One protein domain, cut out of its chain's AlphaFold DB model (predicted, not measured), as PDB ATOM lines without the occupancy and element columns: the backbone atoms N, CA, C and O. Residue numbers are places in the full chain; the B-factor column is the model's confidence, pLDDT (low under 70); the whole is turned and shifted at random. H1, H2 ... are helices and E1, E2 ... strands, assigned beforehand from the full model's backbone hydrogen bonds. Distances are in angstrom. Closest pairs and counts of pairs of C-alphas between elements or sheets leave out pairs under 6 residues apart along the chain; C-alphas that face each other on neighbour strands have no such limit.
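What this domain is: This is residues 182 to 326 of the 353 residues of an uncharacterized protein of Chthonomonadales bacterium (UniProt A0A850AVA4). H1, H3 and H5 stand side by side in a row, H2 and H4 pack on one side of that row, and beyond one end of this helical body lies a small antiparallel sheet, E1 E2 E3, with H6 over one face. The printed part has 145 residues with six named helices and three named strands, in the order H1 H2 H3 H4 E1 E2 H5 E3 H6, and its class is mostly helix, with helices holding 69 and strands 11 of the 80 residues in named elements. It is compact, with a radius of gyration of the C-alphas of 16.0 A and spans of 54 by 36 by 26 A.

Where its parts are: Find E1, residues 278 to 281, from C-alpha 278 at (-37.479, -43.593, -0.793); E2 is residues 288 to 291 and E3 314 to 316. H6 is residues 318 to 324, ending at (-28.235, -36.986, -0.371). H1, residues 188 to 201, begins at (-52.613, -39.949, -5.223) and runs 20.1 A. H2, 227 to 240, spans 19.8 A; H3, 246 to 259, 19.6 A; H5, 293 to 304, 17.4 A; H4 is 264 to 271.

How they stand to each other: In the hairpin E1 and E2, look for N 280 and O 289, 3.0 A; between antiparallel E2 and E3, N 290 and O 314, 2.9 A. H6 is on the sheet at a height of 8.5 A, along the strands. The hub H3 touches H1 at Gly 199 and Ala 255, C-alphas 3.9 A apart, and H5 at Gly 257 and Ala 301, 4.2 A. H1, H2 and H3 form an up and down bundle, each running against the one before. H4 touches H5 at Leu 268 and Ala 298, C-alphas 5.2 A apart, opposite ways. Every O i to N i+4 pair is within hydrogen-bond range in H1, H2, H3, H4 and H6, and 7 of 8 in H5.

The domain as a whole: The farthest C-alphas, Ser 226 and Lys 285, are 54.5 A apart. The printed part has no cut. The link H1 to H2 is long, and within it residues 207 to 222 have pLDDT under 70.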
ATOM      1  N   MET A 182     -59.695 -39.389 -13.249       96.81
ATOM      2  CA  MET A 182     -58.606 -40.009 -12.487       96.81
ATOM      3  C   MET A 182     -57.548 -38.970 -12.098       96.81
ATOM      4  O   MET A 182     -57.190 -38.896 -10.923       96.81
ATOM      5  N   ALA A 183     -57.103 -38.115 -13.026       97.19
ATOM      6  CA  ALA A 183     -56.157 -37.021 -12.774       97.19
ATOM      7  C   ALA A 183     -56.695 -35.962 -11.784       97.19
ATOM      8  O   ALA A 183     -55.929 -35.368 -11.017       97.19
ATOM      9  N   GLY A 184     -58.015 -35.770 -11.730       96.00
ATOM     10  CA  GLY A 184     -58.692 -34.958 -10.713       96.00
ATOM     11  C   GLY A 184     -58.715 -35.581  -9.308       96.00
ATOM     12  O   GLY A 184     -58.967 -34.873  -8.334       96.00
ATOM     13  N   SER A 185     -58.425 -36.880  -9.167       95.06
ATOM     14  CA  SER A 185     -58.653 -37.629  -7.927       95.06
ATOM     15  C   SER A 185     -57.872 -37.105  -6.714       95.06
ATOM     16  O   SER A 185     -56.695 -36.737  -6.786       95.06
ATOM     17  N   ALA A 186     -58.529 -37.150  -5.552       92.50
ATOM     18  CA  ALA A 186     -57.882 -36.961  -4.256       92.50
ATOM     19  C   ALA A 186     -56.948 -38.133  -3.895       92.50
ATOM     20  O   ALA A 186     -55.988 -37.946  -3.143       92.50
ATOM     21  N   ASP A 187     -57.200 -39.331  -4.440       90.31
ATOM     22  CA  ASP A 187     -56.302 -40.475  -4.299       90.31
ATOM     23  C   ASP A 187     -55.059 -40.274  -5.180       90.31
ATOM     24  O   ASP A 187     -55.137 -40.147  -6.404       90.31
ATOM     25  N   LYS A 188     -53.884 -40.239  -4.545       90.38
ATOM     26  CA  LYS A 188     -52.613 -39.949  -5.223       90.38
ATOM     27  C   LYS A 188     -52.105 -41.092  -6.104       90.38
ATOM     28  O   LYS A 188     -51.251 -40.836  -6.951       90.38
ATOM     29  N   TYR A 189     -52.610 -42.315  -5.941       89.12
ATOM     30  CA  TYR A 189     -52.354 -43.404  -6.879       89.12
ATOM     31  C   TYR A 189     -53.189 -43.206  -8.145       89.12
ATOM     32  O   TYR A 189     -52.613 -43.060  -9.224       89.12
ATOM     33  N   LEU A 190     -54.515 -43.077  -8.004       92.12
ATOM     34  CA  LEU A 190     -55.427 -42.864  -9.139       92.12
ATOM     35  C   LEU A 190     -55.063 -41.600  -9.933       92.12
ATOM     36  O   LEU A 190     -54.976 -41.665 -11.157       92.12
ATOM     37  N   LYS A 191     -54.715 -40.495  -9.253       95.50
ATOM     38  CA  LYS A 191     -54.187 -39.282  -9.900       95.50
ATOM     39  C   LYS A 191     -52.929 -39.555 -10.718       95.50
ATOM     40  O   LYS A 191     -52.862 -39.151 -11.875       95.50
ATOM     41  N   SER A 192     -51.947 -40.263 -10.155       94.44
ATOM     42  CA  SER A 192     -50.727 -40.599 -10.900       94.44
ATOM     43  C   SER A 192     -51.010 -41.496 -12.113       94.44
ATOM     44  O   SER A 192     -50.351 -41.351 -13.139       94.44
ATOM     45  N   ARG A 193     -52.026 -42.369 -12.053       94.19
ATOM     46  CA  ARG A 193     -52.439 -43.198 -13.194       94.19
ATOM     47  C   ARG A 193     -53.191 -42.406 -14.263       94.19
ATOM     48  O   ARG A 193     -52.801 -42.507 -15.418       94.19
ATOM     49  N   GLY A 194     -54.129 -41.530 -13.895       96.19
ATOM     50  CA  GLY A 194     -54.778 -40.611 -14.844       96.19
ATOM     51  C   GLY A 194     -53.766 -39.761 -15.621       96.19
ATOM     52  O   GLY A 194     -53.759 -39.782 -16.846       96.19
ATOM     53  N   ILE A 195     -52.824 -39.117 -14.919       97.75
ATOM     54  CA  ILE A 195     -51.726 -38.360 -15.554       97.75
ATOM     55  C   ILE A 195     -50.847 -39.245 -16.451       97.75
ATOM     56  O   ILE A 195     -50.414 -38.793 -17.508       97.75
ATOM     57  N   THR A 196     -50.613 -40.510 -16.079       94.69
ATOM     58  CA  THR A 196     -49.873 -41.440 -16.946       94.69
ATOM     59  C   THR A 196     -50.651 -41.719 -18.239       94.69
ATOM     60  O   THR A 196     -50.073 -41.566 -19.309       94.69
ATOM     61  N   ALA A 197     -51.948 -42.049 -18.169       94.50
ATOM     62  CA  ALA A 197     -52.779 -42.305 -19.352       94.50
ATOM     63  C   ALA A 197     -52.892 -41.089 -20.282       94.50
ATOM     64  O   ALA A 197     -52.761 -41.253 -21.489       94.50
ATOM     65  N   LEU A 198     -53.042 -39.870 -19.752       96.38
ATOM     66  CA  LEU A 198     -53.031 -38.651 -20.578       96.38
ATOM     67  C   LEU A 198     -51.715 -38.506 -21.369       96.38
ATOM     68  O   LEU A 198     -51.724 -38.030 -22.501       96.38
ATOM     69  N   GLY A 199     -50.591 -38.968 -20.807       94.62
ATOM     70  CA  GLY A 199     -49.313 -39.057 -21.515       94.62
ATOM     71  C   GLY A 199     -49.252 -40.165 -22.574       94.62
ATOM     72  O   GLY A 199     -48.600 -39.965 -23.593       94.62
ATOM     73  N   VAL A 200     -49.933 -41.300 -22.358       91.69
ATOM     74  CA  VAL A 200     -50.067 -42.390 -23.350       91.69
ATOM     75  C   VAL A 200     -50.917 -41.932 -24.532       91.69
ATOM     76  O   VAL A 200     -50.502 -42.092 -25.672       91.69
ATOM     77  N   LEU A 201     -52.051 -41.274 -24.271       92.94
ATOM     78  CA  LEU A 201     -52.904 -40.690 -25.312       92.94
ATOM     79  C   LEU A 201     -52.191 -39.615 -26.144       92.94
ATOM     80  O   LEU A 201     -52.597 -39.347 -27.267       92.94
ATOM     81  N   CYS A 202     -51.144 -38.990 -25.603       92.81
ATOM     82  CA  CYS A 202     -50.319 -38.017 -26.319       92.81
ATOM     83  C   CYS A 202     -49.073 -38.616 -26.977       92.81
ATOM     84  O   CYS A 202     -48.240 -37.836 -27.449       92.81
ATOM     85  N   TRP A 203     -48.900 -39.944 -26.959       90.31
ATOM     86  CA  TRP A 203     -47.712 -40.601 -27.500       90.31
ATOM     87  C   TRP A 203     -47.382 -40.090 -28.903       90.31
ATOM     88  O   TRP A 203     -48.246 -39.769 -29.717       90.31
ATOM     89  N   THR A 204     -46.095 -39.925 -29.161       80.06
ATOM     90  CA  THR A 204     -45.583 -39.495 -30.456       80.06
ATOM     91  C   THR A 204     -44.236 -40.158 -30.621       80.06
ATOM     92  O   THR A 204     -43.288 -39.779 -29.933       80.06
ATOM     93  N   GLU A 205     -44.126 -41.144 -31.506       76.81
ATOM     94  CA  GLU A 205     -42.809 -41.652 -31.863       76.81
ATOM     95  C   GLU A 205     -41.979 -40.531 -32.519       76.81
ATOM     96  O   GLU A 205     -42.480 -39.721 -33.303       76.81
ATOM     97  N   ARG A 206     -40.687 -40.444 -32.178       74.06
ATOM     98  CA  ARG A 206     -39.721 -39.590 -32.881       74.06
ATOM     99  C   ARG A 206     -38.535 -40.471 -33.312       74.06
ATOM    100  O   ARG A 206     -37.977 -41.135 -32.441       74.06
ATOM    101  N   PRO A 207     -38.073 -40.445 -34.581       65.94
ATOM    102  CA  PRO A 207     -37.039 -41.367 -35.090       65.94
ATOM    103  C   PRO A 207     -35.673 -41.351 -34.380       65.94
ATOM    104  O   PRO A 207     -34.836 -42.214 -34.625       65.94
ATOM    105  N   THR A 208     -35.409 -40.357 -33.529       66.69
ATOM    106  CA  THR A 208     -34.176 -40.239 -32.733       66.69
ATOM    107  C   THR A 208     -34.301 -40.821 -31.321       66.69
ATOM    108  O   THR A 208     -33.324 -40.823 -30.568       66.69
ATOM    109  N   TRP A 209     -35.486 -41.292 -30.928       69.69
ATOM    110  CA  TRP A 209     -35.749 -41.827 -29.595       69.69
ATOM    111  C   TRP A 209     -35.377 -43.309 -29.513       69.69
ATOM    112  O   TRP A 209     -35.683 -44.100 -30.397       69.69
ATOM    113  N   LYS A 210     -34.743 -43.716 -28.406       59.78
ATOM    114  CA  LYS A 210     -34.631 -45.141 -28.067       59.78
ATOM    115  C   LYS A 210     -36.016 -45.631 -27.637       59.78
ATOM    116  O   LYS A 210     -36.640 -44.979 -26.795       59.78
ATOM    117  N   SER A 211     -36.486 -46.730 -28.231       53.69
ATOM    118  CA  SER A 211     -37.909 -47.107 -28.193       53.69
ATOM    119  C   SER A 211     -38.431 -47.330 -26.769       53.69
ATOM    120  O   SER A 211     -39.427 -46.722 -26.367       53.69
ATOM    121  N   SER A 212     -37.695 -48.090 -25.952       59.69
ATOM    122  CA  SER A 212     -38.089 -48.401 -24.577       59.69
ATOM    123  C   SER A 212     -38.007 -47.195 -23.633       59.69
ATOM    124  O   SER A 212     -36.954 -46.602 -23.387       59.69
ATOM    125  N   ILE A 213     -39.146 -46.862 -23.020       61.69
ATOM    126  CA  ILE A 213     -39.204 -45.947 -21.879       61.69
ATOM    127  C   ILE A 213     -38.806 -46.728 -20.618       61.69
ATOM    128  O   ILE A 213     -39.363 -47.790 -20.333       61.69
ATOM    129  N   VAL A 214     -37.903 -46.188 -19.794       57.09
ATOM    130  CA  VAL A 214     -37.538 -46.822 -18.514       57.09
ATOM    131  C   VAL A 214     -38.731 -46.792 -17.549       57.09
ATOM    132  O   VAL A 214     -38.971 -45.805 -16.855       57.09
ATOM    133  N   GLY A 215     -39.473 -47.899 -17.488       54.03
ATOM    134  CA  GLY A 215     -40.664 -48.046 -16.645       54.03
ATOM    135  C   GLY A 215     -41.981 -48.262 -17.380       54.03
ATOM    136  O   GLY A 215     -43.033 -48.235 -16.745       54.03
ATOM    137  N   PHE A 216     -41.925 -48.488 -18.690       61.16
ATOM    138  CA  PHE A 216     -43.063 -48.884 -19.507       61.16
ATOM    139  C   PHE A 216     -42.673 -50.149 -20.274       61.16
ATOM    140  O   PHE A 216     -41.635 -50.183 -20.930       61.16
ATOM    141  N   ARG A 217     -43.465 -51.214 -20.116       59.00
ATOM    142  CA  ARG A 217     -43.199 -52.541 -20.704       59.00
ATOM    143  C   ARG A 217     -43.885 -52.772 -22.049       59.00
ATOM    144  O   ARG A 217     -43.661 -53.808 -22.660       59.00
ATOM    145  N   PHE A 218     -44.706 -51.822 -22.484       63.94
ATOM    146  CA  PHE A 218     -45.349 -51.821 -23.788       63.94
ATOM    147  C   PHE A 218     -44.938 -50.562 -24.547       63.94
ATOM    148  O   PHE A 218     -44.717 -49.507 -23.945       63.94
ATOM    149  N   GLU A 219     -44.831 -50.690 -25.862       62.50
ATOM    150  CA  GLU A 219     -44.755 -49.560 -26.779       62.50
ATOM    151  C   GLU A 219     -46.208 -49.142 -27.069       62.50
ATOM    152  O   GLU A 219     -47.002 -49.988 -27.492       62.50
ATOM    153  N   PRO A 220     -46.622 -47.895 -26.772       66.19
ATOM    154  CA  PRO A 220     -47.936 -47.416 -27.178       66.19
ATOM    155  C   PRO A 220     -48.043 -47.416 -28.703       66.19
ATOM    156  O   PRO A 220     -47.099 -47.024 -29.390       66.19
ATOM    157  N   GLY A 221     -49.202 -47.807 -29.234       65.50
ATOM    158  CA  GLY A 221     -49.524 -47.519 -30.631       65.50
ATOM    159  C   GLY A 221     -49.655 -46.011 -30.865       65.50
ATOM    160  O   GLY A 221     -49.808 -45.240 -29.915       65.50
ATOM    161  N   ASP A 222     -49.635 -45.579 -32.126       66.69
ATOM    162  CA  ASP A 222     -49.924 -44.184 -32.473       66.69
ATOM    163  C   ASP A 222     -51.402 -43.862 -32.206       66.69
ATOM    164  O   ASP A 222     -52.297 -44.143 -33.007       66.69
ATOM    165  N   VAL A 223     -51.660 -43.266 -31.042       72.81
ATOM    166  CA  VAL A 223     -52.996 -42.854 -30.612       72.81
ATOM    167  C   VAL A 223     -53.313 -41.465 -31.173       72.81
ATOM    168  O   VAL A 223     -52.866 -40.439 -30.662       72.81
ATOM    169  N   ALA A 224     -54.119 -41.420 -32.232       78.75
ATOM    170  CA  ALA A 224     -54.539 -40.174 -32.865       78.75
ATOM    171  C   ALA A 224     -55.570 -39.405 -32.007       78.75
ATOM    172  O   ALA A 224     -56.777 -39.609 -32.132       78.75
ATOM    173  N   ILE A 225     -55.101 -38.482 -31.160       88.75
ATOM    174  CA  ILE A 225     -55.952 -37.490 -30.478       88.75
ATOM    175  C   ILE A 225     -55.991 -36.147 -31.217       88.75
ATOM    176  O   ILE A 225     -55.020 -35.722 -31.843       88.75
ATOM    177  N   SER A 226     -57.108 -35.423 -31.094       91.38
ATOM    178  CA  SER A 226     -57.228 -34.072 -31.654       91.38
ATOM    179  C   SER A 226     -56.322 -33.067 -30.928       91.38
ATOM    180  O   SER A 226     -56.034 -33.200 -29.736       91.38
ATOM    181  N   ALA A 227     -55.922 -31.996 -31.625       91.19
ATOM    182  CA  ALA A 227     -55.074 -30.941 -31.056       91.19
ATOM    183  C   ALA A 227     -55.664 -30.315 -29.772       91.19
ATOM    184  O   ALA A 227     -54.922 -29.969 -28.854       91.19
ATOM    185  N   ARG A 228     -57.001 -30.240 -29.669       93.62
ATOM    186  CA  ARG A 228     -57.706 -29.785 -28.461       93.62
ATOM    187  C   ARG A 228     -57.474 -30.724 -27.273       93.62
ATOM    188  O   ARG A 228     -57.152 -30.246 -26.189       93.62
ATOM    189  N   LEU A 229     -57.615 -32.037 -27.473       93.88
ATOM    190  CA  LEU A 229     -57.340 -33.023 -26.421       93.88
ATOM    191  C   LEU A 229     -55.857 -32.998 -26.025       93.88
ATOM    192  O   LEU A 229     -55.550 -33.042 -24.836       93.88
ATOM    193  N   ARG A 230     -54.942 -32.824 -26.990       94.69
ATOM    194  CA  ARG A 230     -53.500 -32.701 -26.716       94.69
ATOM    195  C   ARG A 230     -53.163 -31.468 -25.866       94.69
ATOM    196  O   ARG A 230     -52.334 -31.591 -24.969       94.69
ATOM    197  N   SER A 231     -53.829 -30.326 -26.084       95.75
ATOM    198  CA  SER A 231     -53.704 -29.132 -25.221       95.75
ATOM    199  C   SER A 231     -54.176 -29.415 -23.792       95.75
ATOM    200  O   SER A 231     -53.438 -29.186 -22.840       95.75
ATOM    201  N   MET A 232     -55.358 -30.022 -23.635       97.19
ATOM    202  CA  MET A 232     -55.895 -30.371 -22.314       97.19
ATOM    203  C   MET A 232     -54.998 -31.375 -21.568       97.19
ATOM    204  O   MET A 232     -54.806 -31.258 -20.358       97.19
ATOM    205  N   CYS A 233     -54.407 -32.344 -22.273       97.06
ATOM    206  CA  CYS A 233     -53.380 -33.214 -21.704       97.06
ATOM    207  C   CYS A 233     -52.134 -32.426 -21.282       97.06
ATOM    208  O   CYS A 233     -51.635 -32.654 -20.184       97.06
ATOM    209  N   HIS A 234     -51.628 -31.517 -22.126       97.12
ATOM    210  CA  HIS A 234     -50.446 -30.696 -21.830       97.12
ATOM    211  C   HIS A 234     -50.639 -29.885 -20.550       97.12
ATOM    212  O   HIS A 234     -49.819 -30.001 -19.643       97.12
ATOM    213  N   GLU A 235     -51.761 -29.174 -20.431       97.75
ATOM    214  CA  GLU A 235     -52.162 -28.413 -19.241       97.75
ATOM    215  C   GLU A 235     -52.186 -29.300 -17.980       97.75
ATOM    216  O   GLU A 235     -51.489 -29.023 -17.003       97.75
ATOM    217  N   LEU A 236     -52.908 -30.429 -18.016       98.25
ATOM    218  CA  LEU A 236     -53.038 -31.337 -16.866       98.25
ATOM    219  C   LEU A 236     -51.716 -32.021 -16.474       98.25
ATOM    220  O   LEU A 236     -51.461 -32.239 -15.287       98.25
ATOM    221  N   ILE A 237     -50.870 -32.365 -17.449       98.25
ATOM    222  CA  ILE A 237     -49.538 -32.950 -17.227       98.25
ATOM    223  C   ILE A 237     -48.575 -31.898 -16.657       98.25
ATOM    224  O   ILE A 237     -47.758 -32.223 -15.794       98.25
ATOM    225  N   VAL A 238     -48.683 -30.642 -17.098       97.44
ATOM    226  CA  VAL A 238     -47.913 -29.510 -16.570       97.44
ATOM    227  C   VAL A 238     -48.279 -29.228 -15.114       97.44
ATOM    228  O   VAL A 238     -47.382 -29.236 -14.274       97.44
ATOM    229  N   ASP A 239     -49.562 -29.083 -14.782       97.62
ATOM    230  CA  ASP A 239     -50.014 -28.851 -13.400       97.62
ATOM    231  C   ASP A 239     -49.633 -30.011 -12.461       97.62
ATOM    232  O   ASP A 239     -49.276 -29.821 -11.294       97.62
ATOM    233  N   ALA A 240     -49.655 -31.245 -12.973       97.75
ATOM    234  CA  ALA A 240     -49.236 -32.428 -12.229       97.75
ATOM    235  C   ALA A 240     -47.736 -32.442 -11.875       97.75
ATOM    236  O   ALA A 240     -47.352 -33.116 -10.912       97.75
ATOM    237  N   ALA A 241     -46.894 -31.688 -12.591       97.50
ATOM    238  CA  ALA A 241     -45.476 -31.548 -12.267       97.50
ATOM    239  C   ALA A 241     -45.229 -30.791 -10.950       97.50
ATOM    240  O   ALA A 241     -44.174 -30.984 -10.352       97.50
ATOM    241  N   ASP A 242     -46.204 -30.017 -10.457       96.44
ATOM    242  CA  ASP A 242     -46.121 -29.252  -9.205       96.44
ATOM    243  C   ASP A 242     -47.029 -29.808  -8.074       96.44
ATOM    244  O   ASP A 242     -47.079 -29.258  -6.968       96.44
ATOM    245  N   ASP A 243     -47.717 -30.947  -8.275       96.25
ATOM    246  CA  ASP A 243     -48.520 -31.583  -7.214       96.25
ATOM    247  C   ASP A 243     -47.636 -31.999  -6.017       96.25
ATOM    248  O   ASP A 243     -46.546 -32.563  -6.154       96.25
ATOM    249  N   ARG A 244     -48.133 -31.769  -4.796       93.38
ATOM    250  CA  ARG A 244     -47.435 -32.086  -3.535       93.38
ATOM    251  C   ARG A 244     -46.984 -33.553  -3.436       93.38
ATOM    252  O   ARG A 244     -46.002 -33.843  -2.752       93.38
ATOM    253  N   SER A 245     -47.660 -34.485  -4.110       90.75
ATOM    254  CA  SER A 245     -47.285 -35.900  -4.147       90.75
ATOM    255  C   SER A 245     -46.206 -36.194  -5.190       90.75
ATOM    256  O   SER A 245     -46.423 -36.063  -6.393       90.75
ATOM    257  N   TYR A 246     -45.077 -36.734  -4.726       89.50
ATOM    258  CA  TYR A 246     -43.974 -37.192  -5.579       89.50
ATOM    259  C   TYR A 246     -44.408 -38.167  -6.690       89.50
ATOM    260  O   TYR A 246     -43.803 -38.185  -7.757       89.50
ATOM    261  N   ARG A 247     -45.454 -38.980  -6.459       89.44
ATOM    262  CA  ARG A 247     -45.995 -39.911  -7.464       89.44
ATOM    263  C   ARG A 247     -46.544 -39.194  -8.677       89.44
ATOM    264  O   ARG A 247     -46.383 -39.663  -9.795       89.44
ATOM    265  N   VAL A 248     -47.228 -38.088  -8.424       94.38
ATOM    266  CA  VAL A 248     -47.917 -37.309  -9.444       94.38
ATOM    267  C   VAL A 248     -46.884 -36.535 -10.258       94.38
ATOM    268  O   VAL A 248     -46.929 -36.610 -11.478       94.38
ATOM    269  N   ARG A 249     -45.862 -35.962  -9.606       95.44
ATOM    270  CA  ARG A 249     -44.712 -35.343 -10.294       95.44
ATOM    271  C   ARG A 249     -43.879 -36.346 -11.100       95.44
ATOM    272  O   ARG A 249     -43.420 -36.027 -12.192       95.44
ATOM    273  N   ALA A 250     -43.707 -37.575 -10.605       92.69
ATOM    274  CA  ALA A 250     -43.054 -38.648 -11.360       92.69
ATOM    275  C   ALA A 250     -43.903 -39.099 -12.564       92.69
ATOM    276  O   ALA A 250     -43.372 -39.253 -13.659       92.69
ATOM    277  N   ALA A 251     -45.223 -39.245 -12.402       94.06
ATOM    278  CA  ALA A 251     -46.130 -39.521 -13.516       94.06
ATOM    279  C   ALA A 251     -46.152 -38.379 -14.546       94.06
ATOM    280  O   ALA A 251     -46.151 -38.656 -15.739       94.06
ATOM    281  N   ALA A 252     -46.090 -37.117 -14.111       96.62
ATOM    282  CA  ALA A 252     -45.957 -35.960 -14.992       96.62
ATOM    283  C   ALA A 252     -44.642 -36.000 -15.786       96.62
ATOM    284  O   ALA A 252     -44.660 -35.833 -17.002       96.62
ATOM    285  N   ALA A 253     -43.513 -36.315 -15.139       95.44
ATOM    286  CA  ALA A 253     -42.233 -36.502 -15.826       95.44
ATOM    287  C   ALA A 253     -42.285 -37.627 -16.880       95.44
ATOM    288  O   ALA A 253     -41.743 -37.470 -17.973       95.44
ATOM    289  N   LEU A 254     -42.966 -38.742 -16.574       92.62
ATOM    290  CA  LEU A 254     -43.188 -39.836 -17.528       92.62
ATOM    291  C   LEU A 254     -44.046 -39.357 -18.703       92.62
ATOM    292  O   LEU A 254     -43.661 -39.524 -19.856       92.62
ATOM    293  N   ALA A 255     -45.178 -38.721 -18.404       94.25
ATOM    294  CA  ALA A 255     -46.134 -38.239 -19.385       94.25
ATOM    295  C   ALA A 255     -45.530 -37.180 -20.319       94.25
ATOM    296  O   ALA A 255     -45.735 -37.266 -21.522       94.25
ATOM    297  N   MET A 256     -44.696 -36.264 -19.816       95.38
ATOM    298  CA  MET A 256     -43.915 -35.328 -20.638       95.38
ATOM    299  C   MET A 256     -42.939 -36.047 -21.588       95.38
ATOM    300  O   MET A 256     -42.809 -35.659 -22.748       95.38
ATOM    301  N   GLY A 257     -42.275 -37.113 -21.120       91.75
ATOM    302  CA  GLY A 257     -41.369 -37.937 -21.933       91.75
ATOM    303  C   GLY A 257     -42.063 -38.840 -22.962       91.75
ATOM    304  O   GLY A 257     -41.442 -39.208 -23.961       91.75
ATOM    305  N   MET A 258     -43.333 -39.188 -22.737       90.44
ATOM    306  CA  MET A 258     -44.185 -39.904 -23.697       90.44
ATOM    307  C   MET A 258     -44.795 -38.945 -24.727       90.44
ATOM    308  O   MET A 258     -44.709 -39.196 -25.924       90.44
ATOM    309  N   ALA A 259     -45.346 -37.824 -24.256       92.06
ATOM    310  CA  ALA A 259     -46.094 -36.859 -25.054       92.06
ATOM    311  C   ALA A 259     -45.233 -35.967 -25.958       92.06
ATOM    312  O   ALA A 259     -45.747 -35.350 -26.893       92.06
ATOM    313  N   GLY A 260     -43.936 -35.842 -25.656       90.88
ATOM    314  CA  GLY A 260     -42.996 -35.107 -26.498       90.88
ATOM    315  C   GLY A 260     -43.313 -33.621 -26.650       90.88
ATOM    316  O   GLY A 260     -43.085 -33.092 -27.733       90.88
ATOM    317  N   PHE A 261     -43.861 -32.960 -25.624       91.69
ATOM    318  CA  PHE A 261     -44.104 -31.512 -25.654       91.69
ATOM    319  C   PHE A 261     -42.781 -30.741 -25.751       91.69
ATOM    320  O   PHE A 261     -41.811 -31.094 -25.080       91.69
ATOM    321  N   ASP A 262     -42.730 -29.671 -26.541       91.94
ATOM    322  CA  ASP A 262     -41.460 -28.981 -26.808       91.94
ATOM    323  C   ASP A 262     -40.961 -28.120 -25.623       91.94
ATOM    324  O   ASP A 262     -39.769 -27.826 -25.543       91.94
ATOM    325  N   ASP A 263     -41.819 -27.798 -24.643       94.19
ATOM    326  CA  ASP A 263     -41.421 -27.171 -23.366       94.19
ATOM    327  C   ASP A 263     -40.993 -28.186 -22.281       94.19
ATOM    328  O   ASP A 263     -40.463 -27.805 -21.229       94.19
ATOM    329  N   ALA A 264     -41.172 -29.489 -22.528       95.12
ATOM    330  CA  ALA A 264     -40.855 -30.542 -21.568       95.12
ATOM    331  C   ALA A 264     -39.386 -30.547 -21.100       95.12
ATOM    332  O   ALA A 264     -39.179 -30.713 -19.895       95.12
ATOM    333  N   PRO A 265     -38.354 -30.349 -21.952       95.50
ATOM    334  CA  PRO A 265     -36.961 -30.423 -21.505       95.50
ATOM    335  C   PRO A 265     -36.631 -29.452 -20.365       95.50
ATOM    336  O   PRO A 265     -35.911 -29.823 -19.438       95.50
ATOM    337  N   GLU A 266     -37.194 -28.239 -20.375       96.50
ATOM    338  CA  GLU A 266     -36.952 -27.255 -19.315       96.50
ATOM    339  C   GLU A 266     -37.603 -27.691 -17.992       96.50
ATOM    340  O   GLU A 266     -36.960 -27.695 -16.939       96.50
ATOM    341  N   ARG A 267     -38.856 -28.163 -18.041       96.62
ATOM    342  CA  ARG A 267     -39.580 -28.670 -16.861       96.62
ATOM    343  C   ARG A 267     -38.921 -29.915 -16.279       96.62
ATOM    344  O   ARG A 267     -38.735 -30.006 -15.066       96.62
ATOM    345  N   LEU A 268     -38.488 -30.844 -17.128       97.06
ATOM    346  CA  LEU A 268     -37.778 -32.048 -16.705       97.06
ATOM    347  C   LEU A 268     -36.430 -31.708 -16.041       97.06
ATOM    348  O   LEU A 268     -36.077 -32.324 -15.035       97.06
ATOM    349  N   GLN A 269     -35.712 -30.676 -16.505       96.94
ATOM    350  CA  GLN A 269     -34.499 -30.179 -15.833       96.94
ATOM    351  C   GLN A 269     -34.773 -29.558 -14.450       96.94
ATOM    352  O   GLN A 269     -33.903 -29.617 -13.573       96.94
ATOM    353  N   ARG A 270     -35.971 -29.002 -14.214       96.62
ATOM    354  CA  ARG A 270     -36.426 -28.606 -12.867       96.62
ATOM    355  C   ARG A 270     -36.713 -29.850 -12.009       96.62
ATOM    356  O   ARG A 270     -36.229 -29.935 -10.882       96.62
ATOM    357  N   LEU A 271     -37.408 -30.850 -12.559       95.88
ATOM    358  CA  LEU A 271     -37.759 -32.110 -11.878       95.88
ATOM    359  C   LEU A 271     -36.544 -33.004 -11.546       95.88
ATOM    360  O   LEU A 271     -36.559 -33.703 -10.532       95.88
ATOM    361  N   LEU A 272     -35.432 -32.902 -12.287       95.31
ATOM    362  CA  LEU A 272     -34.130 -33.475 -11.890       95.31
ATOM    363  C   LEU A 272     -33.606 -32.953 -10.537       95.31
ATOM    364  O   LEU A 272     -32.707 -33.559  -9.953       95.31
ATOM    365  N   ARG A 273     -34.144 -31.843 -10.017       94.12
ATOM    366  CA  ARG A 273     -33.746 -31.234  -8.736       94.12
ATOM    367  C   ARG A 273     -34.727 -31.537  -7.594       94.12
ATOM    368  O   ARG A 273     -34.526 -31.044  -6.483       94.12
ATOM    369  N   ASP A 274     -35.755 -32.356  -7.843       93.19
ATOM    370  CA  ASP A 274     -36.756 -32.770  -6.848       93.19
ATOM    371  C   ASP A 274     -36.105 -33.403  -5.601       93.19
ATOM    372  O   ASP A 274     -35.025 -33.994  -5.680       93.19
ATOM    373  N   LYS A 275     -36.722 -33.250  -4.426       91.06
ATOM    374  CA  LYS A 275     -36.150 -33.653  -3.127       91.06
ATOM    375  C   LYS A 275     -36.808 -34.883  -2.498       91.06
ATOM    376  O   LYS A 275     -36.328 -35.334  -1.460       91.06
ATOM    377  N   ALA A 276     -37.863 -35.432  -3.098       89.69
ATOM    378  CA  ALA A 276     -38.503 -36.650  -2.621       89.69
ATOM    379  C   ALA A 276     -37.609 -37.871  -2.853       89.69
ATOM    380  O   ALA A 276     -36.968 -38.005  -3.898       89.69
ATOM    381  N   TYR A 277     -37.592 -38.786  -1.886       87.31
ATOM    382  CA  TYR A 277     -36.852 -40.040  -1.989       87.31
ATOM    383  C   TYR A 277     -37.544 -41.175  -1.229       87.31
ATOM    384  O   TYR A 277     -38.318 -40.948  -0.292       87.31
ATOM    385  N   LEU A 278     -37.243 -42.412  -1.627       84.50
ATOM    386  CA  LEU A 278     -37.479 -43.593  -0.793       84.50
ATOM    387  C   LEU A 278     -36.155 -44.016  -0.164       84.50
ATOM    388  O   LEU A 278     -35.099 -43.904  -0.785       84.50
ATOM    389  N   SER A 279     -36.220 -44.500   1.076       84.69
ATOM    390  CA  SER A 279     -35.066 -45.027   1.799       84.69
ATOM    391  C   SER A 279     -35.368 -46.422   2.319       84.69
ATOM    392  O   SER A 279     -36.266 -46.609   3.143       84.69
ATOM    393  N   TYR A 280     -34.600 -47.392   1.838       83.25
ATOM    394  CA  TYR A 280     -34.677 -48.787   2.259       83.25
ATOM    395  C   TYR A 280     -33.513 -49.089   3.207       83.25
ATOM    396  O   TYR A 280     -32.457 -48.460   3.126       83.25
ATOM    397  N   ALA A 281     -33.701 -50.014   4.149       82.75
ATOM    398  CA  ALA A 281     -32.585 -50.528   4.942       82.75
ATOM    399  C   ALA A 281     -31.684 -51.392   4.047       82.75
ATOM    400  O   ALA A 281     -32.203 -52.229   3.312       82.75
ATOM    401  N   GLY A 282     -30.366 -51.182   4.102       81.00
ATOM    402  CA  GLY A 282     -29.415 -52.139   3.537       81.00
ATOM    403  C   GLY A 282     -29.239 -53.367   4.436       81.00
ATOM    404  O   GLY A 282     -29.791 -53.429   5.535       81.00
ATOM    405  N   SER A 283     -28.429 -54.320   3.975       80.44
ATOM    406  CA  SER A 283     -28.043 -55.522   4.726       80.44
ATOM    407  C   SER A 283     -27.252 -55.212   6.005       80.44
ATOM    408  O   SER A 283     -27.429 -55.888   7.015       80.44
ATOM    409  N   GLU A 284     -26.409 -54.174   5.990       85.06
ATOM    410  CA  GLU A 284     -25.635 -53.735   7.157       85.06
ATOM    411  C   GLU A 284     -26.236 -52.490   7.834       85.06
ATOM    412  O   GLU A 284     -26.781 -51.578   7.198       85.06
ATOM    413  N   LYS A 285     -26.048 -52.397   9.155       80.88
ATOM    414  CA  LYS A 285     -26.434 -51.237   9.968       80.88
ATOM    415  C   LYS A 285     -25.690 -49.975   9.506       80.88
ATOM    416  O   LYS A 285     -24.481 -49.878   9.656       80.88
ATOM    417  N   GLY A 286     -26.440 -48.984   9.022       79.69
ATOM    418  CA  GLY A 286     -25.912 -47.694   8.554       79.69
ATOM    419  C   GLY A 286     -25.987 -47.507   7.036       79.69
ATOM    420  O   GLY A 286     -26.024 -46.367   6.577       79.69
ATOM    421  N   ILE A 287     -26.120 -48.594   6.268       83.25
ATOM    422  CA  ILE A 287     -26.397 -48.527   4.828       83.25
ATOM    423  C   ILE A 287     -27.862 -48.152   4.592       83.25
ATOM    424  O   ILE A 287     -28.771 -48.691   5.237       83.25
ATOM    425  N   ARG A 288     -28.110 -47.291   3.599       85.50
ATOM    426  CA  ARG A 288     -29.432 -47.131   2.979       85.50
ATOM    427  C   ARG A 288     -29.328 -47.156   1.459       85.50
ATOM    428  O   ARG A 288     -28.470 -46.486   0.897       85.50
ATOM    429  N   GLN A 289     -30.261 -47.847   0.810       85.69
ATOM    430  CA  GLN A 289     -30.538 -47.647  -0.615       85.69
ATOM    431  C   GLN A 289     -31.458 -46.427  -0.762       85.69
ATOM    432  O   GLN A 289     -32.474 -46.341  -0.063       85.69
ATOM    433  N   ILE A 290     -31.100 -45.493  -1.648       86.62
ATOM    434  CA  ILE A 290     -31.839 -44.247  -1.913       86.62
ATOM    435  C   ILE A 290     -32.209 -44.158  -3.401       86.62
ATOM    436  O   ILE A 290     -31.322 -44.112  -4.250       86.62
ATOM    437  N   VAL A 291     -33.509 -44.101  -3.719       86.25
ATOM    438  CA  VAL A 291     -34.065 -43.855  -5.088       86.25
ATOM    439  C   VAL A 291     -34.557 -42.385  -4.937       86.25
ATOM    440  O   VAL A 291     -35.267 -42.071  -3.974       86.25
ATOM    441  N   PHE A 292     -34.271 -41.506  -5.912       89.44
ATOM    442  CA  PHE A 292     -35.006 -40.245  -6.142       89.44
ATOM    443  C   PHE A 292     -35.989 -40.415  -7.322       89.44
ATOM    444  O   PHE A 292     -35.541 -40.489  -8.467       89.44
ATOM    445  N   PRO A 293     -37.314 -40.520  -7.103       87.88
ATOM    446  CA  PRO A 293     -38.205 -41.175  -8.066       87.88
ATOM    447  C   PRO A 293     -38.534 -40.238  -9.223       87.88
ATOM    448  O   PRO A 293     -38.369 -40.593 -10.383       87.88
ATOM    449  N   VAL A 294     -38.889 -38.997  -8.884       91.88
ATOM    450  CA  VAL A 294     -39.127 -37.906  -9.831       91.88
ATOM    451  C   VAL A 294     -37.883 -37.661 -10.692       91.88
ATOM    452  O   VAL A 294     -38.005 -37.522 -11.905       91.88
ATOM    453  N   ARG A 295     -36.677 -37.707 -10.100       92.75
ATOM    454  CA  ARG A 295     -35.412 -37.558 -10.839       92.75
ATOM    455  C   ARG A 295     -35.132 -38.725 -11.779       92.75
ATOM    456  O   ARG A 295     -34.663 -38.492 -12.882       92.75
ATOM    457  N   ALA A 296     -35.405 -39.963 -11.360       90.19
ATOM    458  CA  ALA A 296     -35.207 -41.142 -12.200       90.19
ATOM    459  C   ALA A 296     -36.093 -41.090 -13.448       90.19
ATOM    460  O   ALA A 296     -35.600 -41.259 -14.563       90.19
ATOM    461  N   THR A 297     -37.372 -40.756 -13.274       90.50
ATOM    462  CA  THR A 297     -38.294 -40.593 -14.399       90.50
ATOM    463  C   THR A 297     -37.945 -39.376 -15.261       90.50
ATOM    464  O   THR A 297     -37.935 -39.488 -16.484       90.50
ATOM    465  N   ALA A 298     -37.577 -38.240 -14.657       93.75
ATOM    466  CA  ALA A 298     -37.166 -37.051 -15.404       93.75
ATOM    467  C   ALA A 298     -35.864 -37.261 -16.197       93.75
ATOM    468  O   ALA A 298     -35.749 -36.768 -17.317       93.75
ATOM    469  N   ALA A 299     -34.912 -38.035 -15.666       92.12
ATOM    470  CA  ALA A 299     -33.694 -38.417 -16.376       92.12
ATOM    471  C   ALA A 299     -33.996 -39.323 -17.578       92.12
ATOM    472  O   ALA A 299     -33.498 -39.063 -18.670       92.12
ATOM    473  N   ALA A 300     -34.847 -40.340 -17.406       88.06
ATOM    474  CA  ALA A 300     -35.266 -41.219 -18.500       88.06
ATOM    475  C   ALA A 300     -36.032 -40.461 -19.603       88.06
ATOM    476  O   ALA A 300     -35.805 -40.697 -20.787       88.06
ATOM    477  N   ALA A 301     -36.893 -39.511 -19.224       90.12
ATOM    478  CA  ALA A 301     -37.578 -38.635 -20.169       90.12
ATOM    479  C   ALA A 301     -36.589 -37.730 -20.931       90.12
ATOM    480  O   ALA A 301     -36.623 -37.686 -22.158       90.12
ATOM    481  N   LEU A 302     -35.656 -37.066 -20.236       92.19
ATOM    482  CA  LEU A 302     -34.637 -36.207 -20.860       92.19
ATOM    483  C   LEU A 302     -33.723 -36.952 -21.838       92.19
ATOM    484  O   LEU A 302     -33.388 -36.398 -22.885       92.19
ATOM    485  N   GLN A 303     -33.386 -38.210 -21.550       89.44
ATOM    486  CA  GLN A 303     -32.598 -39.050 -22.457       89.44
ATOM    487  C   GLN A 303     -33.311 -39.313 -23.795       89.44
ATOM    488  O   GLN A 303     -32.630 -39.433 -24.812       89.44
ATOM    489  N   ARG A 304     -34.655 -39.335 -23.836       84.88
ATOM    490  CA  ARG A 304     -35.419 -39.398 -25.101       84.88
ATOM    491  C   ARG A 304     -35.245 -38.107 -25.899       84.88
ATOM    492  O   ARG A 304     -34.880 -38.156 -27.065       84.88
ATOM    493  N   PHE A 305     -35.347 -36.947 -25.252       87.56
ATOM    494  CA  PHE A 305     -35.025 -35.646 -25.862       87.56
ATOM    495  C   PHE A 305     -33.520 -35.440 -26.179       87.56
ATOM    496  O   PHE A 305     -33.133 -34.345 -26.576       87.56
ATOM    497  N   GLY A 306     -32.660 -36.454 -26.012       89.88
ATOM    498  CA  GLY A 306     -31.225 -36.389 -26.319       89.88
ATOM    499  C   GLY A 306     -30.351 -35.744 -25.234       89.88
ATOM    500  O   GLY A 306     -29.141 -35.628 -25.420       89.88
ATOM    501  N   TYR A 307     -30.921 -35.352 -24.091       90.62
ATOM    502  CA  TYR A 307     -30.176 -34.728 -22.996       90.62
ATOM    503  C   TYR A 307     -29.602 -35.799 -22.047       90.62
ATOM    504  O   TYR A 307     -30.370 -36.557 -21.444       90.62
ATOM    505  N   PRO A 308     -28.271 -35.869 -21.846       89.62
ATOM    506  CA  PRO A 308     -27.681 -36.783 -20.875       89.62
ATOM    507  C   PRO A 308     -28.050 -36.348 -19.451       89.62
ATOM    508  O   PRO A 308     -27.730 -35.244 -19.014       89.62
ATOM    509  N   ALA A 309     -28.721 -37.233 -18.716       89.56
ATOM    510  CA  ALA A 309     -29.227 -36.967 -17.375       89.56
ATOM    511  C   ALA A 309     -29.059 -38.185 -16.459       89.56
ATOM    512  O   ALA A 309     -29.220 -39.328 -16.897       89.56
ATOM    513  N   THR A 310     -28.779 -37.940 -15.176       87.88
ATOM    514  CA  THR A 310     -28.655 -38.966 -14.131       87.88
ATOM    515  C   THR A 310     -29.572 -38.648 -12.948       87.88
ATOM    516  O   THR A 310     -29.819 -37.492 -12.617       87.88
ATOM    517  N   ALA A 311     -30.102 -39.689 -12.300       86.88
ATOM    518  CA  ALA A 311     -31.061 -39.543 -11.200       86.88
ATOM    519  C   ALA A 311     -30.408 -39.182  -9.849       86.88
ATOM    520  O   ALA A 311     -31.050 -38.607  -8.967       86.88
ATOM    521  N   GLY A 312     -29.142 -39.573  -9.664       87.31
ATOM    522  CA  GLY A 312     -28.538 -39.740  -8.341       87.31
ATOM    523  C   GLY A 312     -29.179 -40.884  -7.540       87.31
ATOM    524  O   GLY A 312     -30.053 -41.599  -8.032       87.31
ATOM    525  N   GLY A 313     -28.754 -41.044  -6.285       86.25
ATOM    526  CA  GLY A 313     -29.163 -42.162  -5.427       86.25
ATOM    527  C   GLY A 313     -28.142 -43.304  -5.422       86.25
ATOM    528  O   GLY A 313     -26.972 -43.080  -5.720       86.25
ATOM    529  N   GLY A 314     -28.592 -44.506  -5.061       86.56
ATOM    530  CA  GLY A 314     -27.762 -45.707  -4.900       86.56
ATOM    531  C   GLY A 314     -27.589 -46.140  -3.440       86.56
ATOM    532  O   GLY A 314     -28.324 -45.691  -2.552       86.56
ATOM    533  N   VAL A 315     -26.620 -47.031  -3.210       86.25
ATOM    534  CA  VAL A 315     -26.271 -47.583  -1.893       86.25
ATOM    535  C   VAL A 315     -25.338 -46.598  -1.190       86.25
ATOM    536  O   VAL A 315     -24.176 -46.487  -1.564       86.25
ATOM    537  N   LEU A 316     -25.837 -45.872  -0.188       87.31
ATOM    538  CA  LEU A 316     -25.101 -44.782   0.467       87.31
ATOM    539  C   LEU A 316     -24.791 -45.094   1.935       87.31
ATOM    540  O   LEU A 316     -25.630 -45.661   2.651       87.31
ATOM    541  N   ARG A 317     -23.616 -44.654   2.404       87.38
ATOM    542  CA  ARG A 317     -23.209 -44.721   3.821       87.38
ATOM    543  C   ARG A 317     -23.021 -43.316   4.421       87.38
ATOM    544  O   ARG A 317     -22.825 -42.324   3.722       87.38
ATOM    545  N   ASP A 318     -23.131 -43.224   5.746       87.19
ATOM    546  CA  ASP A 318     -22.787 -42.078   6.609       87.19
ATOM    547  C   ASP A 318     -22.893 -40.658   6.010       87.19
ATOM    548  O   ASP A 318     -23.949 -40.022   6.079       87.19
ATOM    549  N   LYS A 319     -21.780 -40.114   5.495       87.25
ATOM    550  CA  LYS A 319     -21.687 -38.730   4.998       87.25
ATOM    551  C   LYS A 319     -22.438 -38.545   3.681       87.25
ATOM    552  O   LYS A 319     -23.076 -37.511   3.499       87.25
ATOM    553  N   GLU A 320     -22.398 -39.537   2.799       83.06
ATOM    554  CA  GLU A 320     -23.077 -39.531   1.500       83.06
ATOM    555  C   GLU A 320     -24.589 -39.582   1.705       83.06
ATOM    556  O   GLU A 320     -25.330 -38.778   1.143       83.06
ATOM    557  N   LEU A 321     -25.036 -40.464   2.605       83.19
ATOM    558  CA  LEU A 321     -26.429 -40.565   3.017       83.19
ATOM    559  C   LEU A 321     -26.924 -39.242   3.621       83.19
ATOM    560  O   LEU A 321     -27.979 -38.741   3.233       83.19
ATOM    561  N   LYS A 322     -26.147 -38.625   4.522       84.75
ATOM    562  CA  LYS A 322     -26.458 -37.295   5.081       84.75
ATOM    563  C   LYS A 322     -26.462 -36.183   4.028       84.75
ATOM    564  O   LYS A 322     -27.235 -35.243   4.173       84.75
ATOM    565  N   ALA A 323     -25.633 -36.268   2.986       85.19
ATOM    566  CA  ALA A 323     -25.604 -35.297   1.893       85.19
ATOM    567  C   ALA A 323     -26.815 -35.451   0.958       85.19
ATOM    568  O   ALA A 323     -27.522 -34.476   0.713       85.19
ATOM    569  N   ALA A 324     -27.105 -36.673   0.505       79.38
ATOM    570  CA  ALA A 324     -28.235 -36.986  -0.371       79.38
ATOM    571  C   ALA A 324     -29.595 -36.656   0.272       79.38
ATOM    572  O   ALA A 324     -30.512 -36.204  -0.408       79.38
ATOM    573  N   THR A 325     -29.714 -36.828   1.591       79.06
ATOM    574  CA  THR A 325     -30.937 -36.521   2.355       79.06
ATOM    575  C   THR A 325     -31.001 -35.074   2.870       79.06
ATOM    576  O   THR A 325     -31.995 -34.677   3.486       79.06
ATOM    577  N   ARG A 326     -29.979 -34.239   2.619       73.12
ATOM    578  CA  ARG A 326     -29.874 -32.888   3.198       73.12
ATOM    579  C   ARG A 326     -30.991 -31.967   2.696       73.12
ATOM    580  O   ARG A 326     -30.966 -31.476   1.572       73.12
TER     581      ARG A 326